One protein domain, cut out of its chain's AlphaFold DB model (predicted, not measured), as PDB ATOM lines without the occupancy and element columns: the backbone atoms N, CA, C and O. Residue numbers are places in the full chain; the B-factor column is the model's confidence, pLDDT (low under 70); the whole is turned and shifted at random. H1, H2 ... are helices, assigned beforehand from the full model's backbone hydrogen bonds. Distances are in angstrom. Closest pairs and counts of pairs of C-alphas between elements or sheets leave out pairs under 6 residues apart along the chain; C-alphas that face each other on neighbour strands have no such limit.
ATOM      1  N   PRO A   2    -103.569  -1.626  -3.858       52.56
ATOM      2  CA  PRO A   2    -103.189  -2.271  -2.585       52.56
ATOM      3  C   PRO A   2    -104.115  -1.913  -1.411       52.56
ATOM      4  O   PRO A   2    -104.454  -2.770  -0.607       52.56
ATOM      5  N   VAL A   3    -104.625  -0.677  -1.371       63.62
ATOM      6  CA  VAL A   3    -105.578  -0.227  -0.339       63.62
ATOM      7  C   VAL A   3    -106.926  -0.958  -0.434       63.62
ATOM      8  O   VAL A   3    -107.491  -1.339   0.583       63.62
ATOM      9  N   LEU A   4    -107.425  -1.218  -1.648       67.38
ATOM     10  CA  LEU A   4    -108.687  -1.947  -1.851       67.38
ATOM     11  C   LEU A   4    -108.554  -3.424  -1.461       67.38
ATOM     12  O   LEU A   4    -109.480  -4.003  -0.898       67.38
ATOM     13  N   LEU A   5    -107.386  -4.015  -1.719       65.50
ATOM     14  CA  LEU A   5    -107.095  -5.394  -1.340       65.50
ATOM     15  C   LEU A   5    -106.942  -5.534   0.184       65.50
ATOM     16  O   LEU A   5    -107.499  -6.460   0.767       65.50
ATOM     17  N   LEU A   6    -106.298  -4.561   0.839       74.19
ATOM     18  CA  LEU A   6    -106.181  -4.488   2.300       74.19
ATOM     19  C   LEU A   6    -107.556  -4.407   2.985       74.19
ATOM     20  O   LEU A   6    -107.808  -5.111   3.960       74.19
ATOM     21  N   VAL A   7    -108.478  -3.604   2.439       74.56
ATOM     22  CA  VAL A   7    -109.860  -3.501   2.941       74.56
ATOM     23  C   VAL A   7    -110.610  -4.831   2.807       74.56
ATOM     24  O   VAL A   7    -111.363  -5.205   3.711       74.56
ATOM     25  N   HIS A   8    -110.393  -5.580   1.721       71.88
ATOM     26  CA  HIS A   8    -110.991  -6.907   1.559       71.88
ATOM     27  C   HIS A   8    -110.426  -7.931   2.544       71.88
ATOM     28  O   HIS A   8    -111.205  -8.677   3.136       71.88
ATOM     29  N   VAL A   9    -109.112  -7.932   2.780       67.50
ATOM     30  CA  VAL A   9    -108.486  -8.818   3.772       67.50
ATOM     31  C   VAL A   9    -109.013  -8.513   5.177       67.50
ATOM     32  O   VAL A   9    -109.457  -9.433   5.859       67.50
ATOM     33  N   LEU A  10    -109.077  -7.234   5.570       74.31
ATOM     34  CA  LEU A  10    -109.579  -6.817   6.886       74.31
ATOM     35  C   LEU A  10    -111.048  -7.200   7.113       74.31
ATOM     36  O   LEU A  10    -111.416  -7.641   8.205       74.31
ATOM     37  N   ARG A  11    -111.893  -7.094   6.077       75.62
ATOM     38  CA  ARG A  11    -113.289  -7.558   6.146       75.62
ATOM     39  C   ARG A  11    -113.403  -9.071   6.318       75.62
ATOM     40  O   ARG A  11    -114.283  -9.520   7.047       75.62
ATOM     41  N   PHE A  12    -112.534  -9.850   5.676       64.44
ATOM     42  CA  PHE A  12    -112.554 -11.309   5.790       64.44
ATOM     43  C   PHE A  12    -111.995 -11.811   7.125       64.44
ATOM     44  O   PHE A  12    -112.537 -12.762   7.686       64.44
ATOM     45  N   THR A  13    -110.976 -11.152   7.685       65.69
ATOM     46  CA  THR A  13    -110.430 -11.501   9.009       65.69
ATOM     47  C   THR A  13    -111.387 -11.185  10.161       65.69
ATOM     48  O   THR A  13    -111.289 -11.802  11.216       65.69
ATOM     49  N   ALA A  14    -112.340 -10.268   9.964       67.94
ATOM     50  CA  ALA A  14    -113.333  -9.906  10.977       67.94
ATOM     51  C   ALA A  14    -114.477 -10.932  11.138       67.94
ATOM     52  O   ALA A  14    -115.316 -10.761  12.021       67.94
ATOM     53  N   MET A  15    -114.540 -11.995  10.321       69.88
ATOM     54  CA  MET A  15    -115.517 -13.079  10.493       69.88
ATOM     55  C   MET A  15    -114.899 -14.263  11.262       69.88
ATOM     56  O   MET A  15    -114.161 -15.060  10.682       69.88
ATOM     57  N   PRO A  16    -115.238 -14.467  12.552       60.19
ATOM     58  CA  PRO A  16    -114.501 -15.354  13.461       60.19
ATOM     59  C   PRO A  16    -114.790 -16.855  13.277       60.19
ATOM     60  O   PRO A  16    -114.494 -17.655  14.158       60.19
ATOM     61  N   ARG A  17    -115.399 -17.282  12.161       66.12
ATOM     62  CA  ARG A  17    -115.935 -18.652  12.032       66.12
ATOM     63  C   ARG A  17    -115.117 -19.616  11.171       66.12
ATOM     64  O   ARG A  17    -115.504 -20.778  11.104       66.12
ATOM     65  N   ARG A  18    -114.016 -19.204  10.520       57.75
ATOM     66  CA  ARG A  18    -113.194 -20.112   9.682       57.75
ATOM     67  C   ARG A  18    -111.695 -19.746   9.674       57.75
ATOM     68  O   ARG A  18    -111.252 -19.051   8.761       57.75
ATOM     69  N   PRO A  19    -110.886 -20.249  10.626       61.34
ATOM     70  CA  PRO A  19    -109.454 -19.925  10.718       61.34
ATOM     71  C   PRO A  19    -108.588 -20.504   9.579       61.34
ATOM     72  O   PRO A  19    -107.468 -20.051   9.374       61.34
ATOM     73  N   GLN A  20    -109.090 -21.467   8.798       63.66
ATOM     74  CA  GLN A  20    -108.297 -22.158   7.767       63.66
ATOM     75  C   GLN A  20    -108.163 -21.402   6.428       63.66
ATOM     76  O   GLN A  20    -107.353 -21.790   5.594       63.66
ATOM     77  N   VAL A  21    -108.921 -20.322   6.198       61.91
ATOM     78  CA  VAL A  21    -108.906 -19.593   4.905       61.91
ATOM     79  C   VAL A  21    -107.750 -18.584   4.814       61.91
ATOM     80  O   VAL A  21    -107.272 -18.268   3.727       61.91
ATOM     81  N   ILE A  22    -107.260 -18.112   5.961       67.38
ATOM     82  CA  ILE A  22    -106.232 -17.069   6.074       67.38
ATOM     83  C   ILE A  22    -104.884 -17.459   5.423       67.38
ATOM     84  O   ILE A  22    -104.364 -16.647   4.653       67.38
ATOM     85  N   PRO A  23    -104.312 -18.665   5.637       70.88
ATOM     86  CA  PRO A  23    -103.002 -19.002   5.071       70.88
ATOM     87  C   PRO A  23    -102.998 -19.086   3.536       70.88
ATOM     88  O   PRO A  23    -102.066 -18.597   2.902       70.88
ATOM     89  N   CYS A  24    -104.054 -19.626   2.917       70.25
ATOM     90  CA  CYS A  24    -104.158 -19.701   1.453       70.25
ATOM     91  C   CYS A  24    -104.275 -18.311   0.814       70.25
ATOM     92  O   CYS A  24    -103.730 -18.066  -0.262       70.25
ATOM     93  N   LEU A  25    -104.963 -17.389   1.492       71.69
ATOM     94  CA  LEU A  25    -105.172 -16.028   1.006       71.69
ATOM     95  C   LEU A  25    -103.883 -15.194   1.102       71.69
ATOM     96  O   LEU A  25    -103.584 -14.427   0.189       71.69
ATOM     97  N   LEU A  26    -103.079 -15.407   2.150       74.62
ATOM     98  CA  LEU A  26    -101.740 -14.823   2.281       74.62
ATOM     99  C   LEU A  26    -100.770 -15.351   1.212       74.62
ATOM    100  O   LEU A  26    -100.062 -14.559   0.592       74.62
ATOM    101  N   LEU A  27    -100.779 -16.661   0.943       73.88
ATOM    102  CA  LEU A  27     -99.972 -17.264  -0.126       73.88
ATOM    103  C   LEU A  27    -100.354 -16.710  -1.505       73.88
ATOM    104  O   LEU A  27     -99.486 -16.245  -2.243       73.88
ATOM    105  N   PHE A  28    -101.647 -16.662  -1.822       74.50
ATOM    106  CA  PHE A  28    -102.131 -16.081  -3.076       74.50
ATOM    107  C   PHE A  28    -101.761 -14.596  -3.215       74.50
ATOM    108  O   PHE A  28    -101.354 -14.144  -4.286       74.50
ATOM    109  N   HIS A  29    -101.828 -13.837  -2.118       75.81
ATOM    110  CA  HIS A  29    -101.414 -12.437  -2.103       75.81
ATOM    111  C   HIS A  29     -99.907 -12.281  -2.342       75.81
ATOM    112  O   HIS A  29     -99.496 -11.379  -3.073       75.81
ATOM    113  N   SER A  30     -99.073 -13.132  -1.740       70.44
ATOM    114  CA  SER A  30     -97.621 -13.081  -1.950       70.44
ATOM    115  C   SER A  30     -97.258 -13.328  -3.416       70.44
ATOM    116  O   SER A  30     -96.449 -12.594  -3.979       70.44
ATOM    117  N   TYR A  31     -97.955 -14.265  -4.063       73.56
ATOM    118  CA  TYR A  31     -97.792 -14.559  -5.481       73.56
ATOM    119  C   TYR A  31     -98.199 -13.371  -6.370       73.56
ATOM    120  O   TYR A  31     -97.411 -12.921  -7.197       73.56
ATOM    121  N   LEU A  32     -99.376 -12.777  -6.133       72.62
ATOM    122  CA  LEU A  32     -99.836 -11.603  -6.888       72.62
ATOM    123  C   LEU A  32     -98.903 -10.389  -6.752       72.62
ATOM    124  O   LEU A  32     -98.721  -9.640  -7.712       72.62
ATOM    125  N   VAL A  33     -98.326 -10.171  -5.567       76.00
ATOM    126  CA  VAL A  33     -97.387  -9.061  -5.337       76.00
ATOM    127  C   VAL A  33     -96.074  -9.284  -6.079       76.00
ATOM    128  O   VAL A  33     -95.532  -8.327  -6.634       76.00
ATOM    129  N   LEU A  34     -95.575 -10.522  -6.112       73.25
ATOM    130  CA  LEU A  34     -94.359 -10.870  -6.845       73.25
ATOM    131  C   LEU A  34     -94.560 -10.724  -8.356       73.25
ATOM    132  O   LEU A  34     -93.769 -10.040  -9.001       73.25
ATOM    133  N   ASP A  35     -95.642 -11.257  -8.920       73.19
ATOM    134  CA  ASP A  35     -95.921 -11.124 -10.358       73.19
ATOM    135  C   ASP A  35     -96.035  -9.651 -10.782       73.19
ATOM    136  O   ASP A  35     -95.517  -9.242 -11.826       73.19
ATOM    137  N   TRP A  36     -96.657  -8.819  -9.942       77.94
ATOM    138  CA  TRP A  36     -96.786  -7.393 -10.224       77.94
ATOM    139  C   TRP A  36     -95.453  -6.643 -10.127       77.94
ATOM    140  O   TRP A  36     -95.194  -5.752 -10.940       77.94
ATOM    141  N   SER A  37     -94.593  -6.985  -9.162       74.50
ATOM    142  CA  SER A  37     -93.277  -6.349  -9.032       74.50
ATOM    143  C   SER A  37     -92.359  -6.726 -10.195       74.50
ATOM    144  O   SER A  37     -91.743  -5.837 -10.786       74.50
ATOM    145  N   PHE A  38     -92.362  -7.995 -10.618       75.44
ATOM    146  CA  PHE A  38     -91.663  -8.436 -11.826       75.44
ATOM    147  C   PHE A  38     -92.163  -7.705 -13.071       75.44
ATOM    148  O   PHE A  38     -91.352  -7.203 -13.854       75.44
ATOM    149  N   PHE A  39     -93.481  -7.577 -13.232       73.31
ATOM    150  CA  PHE A  39     -94.062  -6.838 -14.349       73.31
ATOM    151  C   PHE A  39     -93.638  -5.363 -14.348       73.31
ATOM    152  O   PHE A  39     -93.249  -4.838 -15.393       73.31
ATOM    153  N   GLN A  40     -93.657  -4.692 -13.191       77.00
ATOM    154  CA  GLN A  40     -93.229  -3.294 -13.094       77.00
ATOM    155  C   GLN A  40     -91.743  -3.114 -13.405       77.00
ATOM    156  O   GLN A  40     -91.395  -2.216 -14.171       77.00
ATOM    157  N   SER A  41     -90.871  -3.965 -12.861       74.50
ATOM    158  CA  SER A  41     -89.435  -3.909 -13.145       74.50
ATOM    159  C   SER A  41     -89.135  -4.186 -14.618       74.50
ATOM    160  O   SER A  41     -88.317  -3.486 -15.214       74.50
ATOM    161  N   TYR A  42     -89.833  -5.148 -15.227       80.06
ATOM    162  CA  TYR A  42     -89.697  -5.454 -16.649       80.06
ATOM    163  C   TYR A  42     -90.172  -4.294 -17.533       80.06
ATOM    164  O   TYR A  42     -89.452  -3.873 -18.438       80.06
ATOM    165  N   LEU A  43     -91.353  -3.734 -17.250       81.25
ATOM    166  CA  LEU A  43     -91.903  -2.604 -17.998       81.25
ATOM    167  C   LEU A  43     -91.010  -1.366 -17.879       81.25
ATOM    168  O   LEU A  43     -90.741  -0.701 -18.879       81.25
ATOM    169  N   LEU A  44     -90.513  -1.078 -16.674       85.69
ATOM    170  CA  LEU A  44     -89.582   0.022 -16.444       85.69
ATOM    171  C   LEU A  44     -88.269  -0.200 -17.208       85.69
ATOM    172  O   LEU A  44     -87.804   0.713 -17.888       85.69
ATOM    173  N   GLY A  45     -87.712  -1.413 -17.162       85.12
ATOM    174  CA  GLY A  45     -86.524  -1.780 -17.933       85.12
ATOM    175  C   GLY A  45     -86.729  -1.607 -19.440       85.12
ATOM    176  O   GLY A  45     -85.885  -1.018 -20.111       85.12
ATOM    177  N   TYR A  46     -87.880  -2.035 -19.960       81.06
ATOM    178  CA  TYR A  46     -88.234  -1.883 -21.370       81.06
ATOM    179  C   TYR A  46     -88.355  -0.410 -21.790       81.06
ATOM    180  O   TYR A  46     -87.813  -0.011 -22.822       81.06
ATOM    181  N   ILE A  47     -89.028   0.420 -20.986       79.69
ATOM    182  CA  ILE A  47     -89.175   1.859 -21.257       79.69
ATOM    183  C   ILE A  47     -87.806   2.553 -21.246       79.69
ATOM    184  O   ILE A  47     -87.505   3.340 -22.146       79.69
ATOM    185  N   LEU A  48     -86.961   2.245 -20.258       78.88
ATOM    186  CA  LEU A  48     -85.619   2.819 -20.153       78.88
ATOM    187  C   LEU A  48     -84.712   2.386 -21.316       78.88
ATOM    188  O   LEU A  48     -84.003   3.228 -21.874       78.88
ATOM    189  N   ASP A  49     -84.772   1.121 -21.743       73.50
ATOM    190  CA  ASP A  49     -84.012   0.621 -22.898       73.50
ATOM    191  C   ASP A  49     -84.461   1.300 -24.207       73.50
ATOM    192  O   ASP A  49     -83.636   1.768 -24.998       73.50
ATOM    193  N   GLN A  50     -85.770   1.474 -24.410       68.19
ATOM    194  CA  GLN A  50     -86.300   2.190 -25.577       68.19
ATOM    195  C   GLN A  50     -85.876   3.664 -25.604       68.19
ATOM    196  O   GLN A  50     -85.499   4.183 -26.663       68.19
ATOM    197  N   HIS A  51     -85.877   4.339 -24.452       64.19
ATOM    198  CA  HIS A  51     -85.405   5.722 -24.347       64.19
ATOM    199  C   HIS A  51     -83.894   5.855 -24.565       64.19
ATOM    200  O   HIS A  51     -83.456   6.792 -25.235       64.19
ATOM    201  N   SER A  52     -83.099   4.897 -24.086       67.44
ATOM    202  CA  SER A  52     -81.660   4.836 -24.368       67.44
ATOM    203  C   SER A  52     -81.392   4.696 -25.873       67.44
ATOM    204  O   SER A  52     -80.627   5.471 -26.459       67.44
ATOM    205  N   ARG A  53     -82.100   3.782 -26.549       59.28
ATOM    206  CA  ARG A  53     -81.934   3.529 -27.993       59.28
ATOM    207  C   ARG A  53     -82.394   4.699 -28.868       59.28
ATOM    208  O   ARG A  53     -81.740   5.015 -29.866       59.28
ATOM    209  N   THR A  54     -83.483   5.373 -28.503       60.56
ATOM    210  CA  THR A  54     -83.966   6.565 -29.230       60.56
ATOM    211  C   THR A  54     -83.111   7.804 -28.964       60.56
ATOM    212  O   THR A  54     -82.841   8.565 -29.898       60.56
ATOM    213  N   GLY A  55     -82.601   7.980 -27.740       53.09
ATOM    214  CA  GLY A  55     -81.653   9.044 -27.405       53.09
ATOM    215  C   GLY A  55     -80.316   8.907 -28.140       53.09
ATOM    216  O   GLY A  55     -79.773   9.903 -28.624       53.09
TER     217      GLY A  55
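This is residues 2 to 55 of the 228 residues of an uncharacterized protein of Toxoplasma gondii (strain ATCC 50861 / VEG) (UniProt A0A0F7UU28). A long straight helix, H2, has a shorter helix, H1, folded back alongside its first part, making a flat, loose J. The loop of residues 14 to 20 forms the bend and stands free, and residues 34 to 55 of H2 stick out as a long arm that makes most of the length. The printed part has 54 residues, with two named helices in the order H1, H2 and no named strand: all helix. It is extended, with a radius of gyration of the C-alphas of 17.7 A and spans of 59 by 18 by 5 A.

H2, residues 21 to 55, and H1, residues 2 to 13, are close but not clearly touching; their closest C-alphas, those of Ile 22 and Thr 13, are 7.6 A apart. They run opposite ways at a shallow tilt of 5 degrees. In H1 and H2 every O i to N i+4 pair is within hydrogen-bond range.

H2 is 51.1 A long, from C-alpha 21 at (-108.906, -19.593, 4.905) to C-alpha 55 at (-81.653, 9.044, -27.405). H1 is 16.5 A long and begins at C-alpha 2, (-103.189, -2.271, -2.585).

The C-alphas farthest apart, those of Arg 17 and Gly 55, are 59.1 A apart. The printed part has no cut, and the link from H1 to H2 is short. Mean pLDDT of the printed part is 70.6; residues 2 to 5, 9, 12 to 22 and 50 to 55 are under 70.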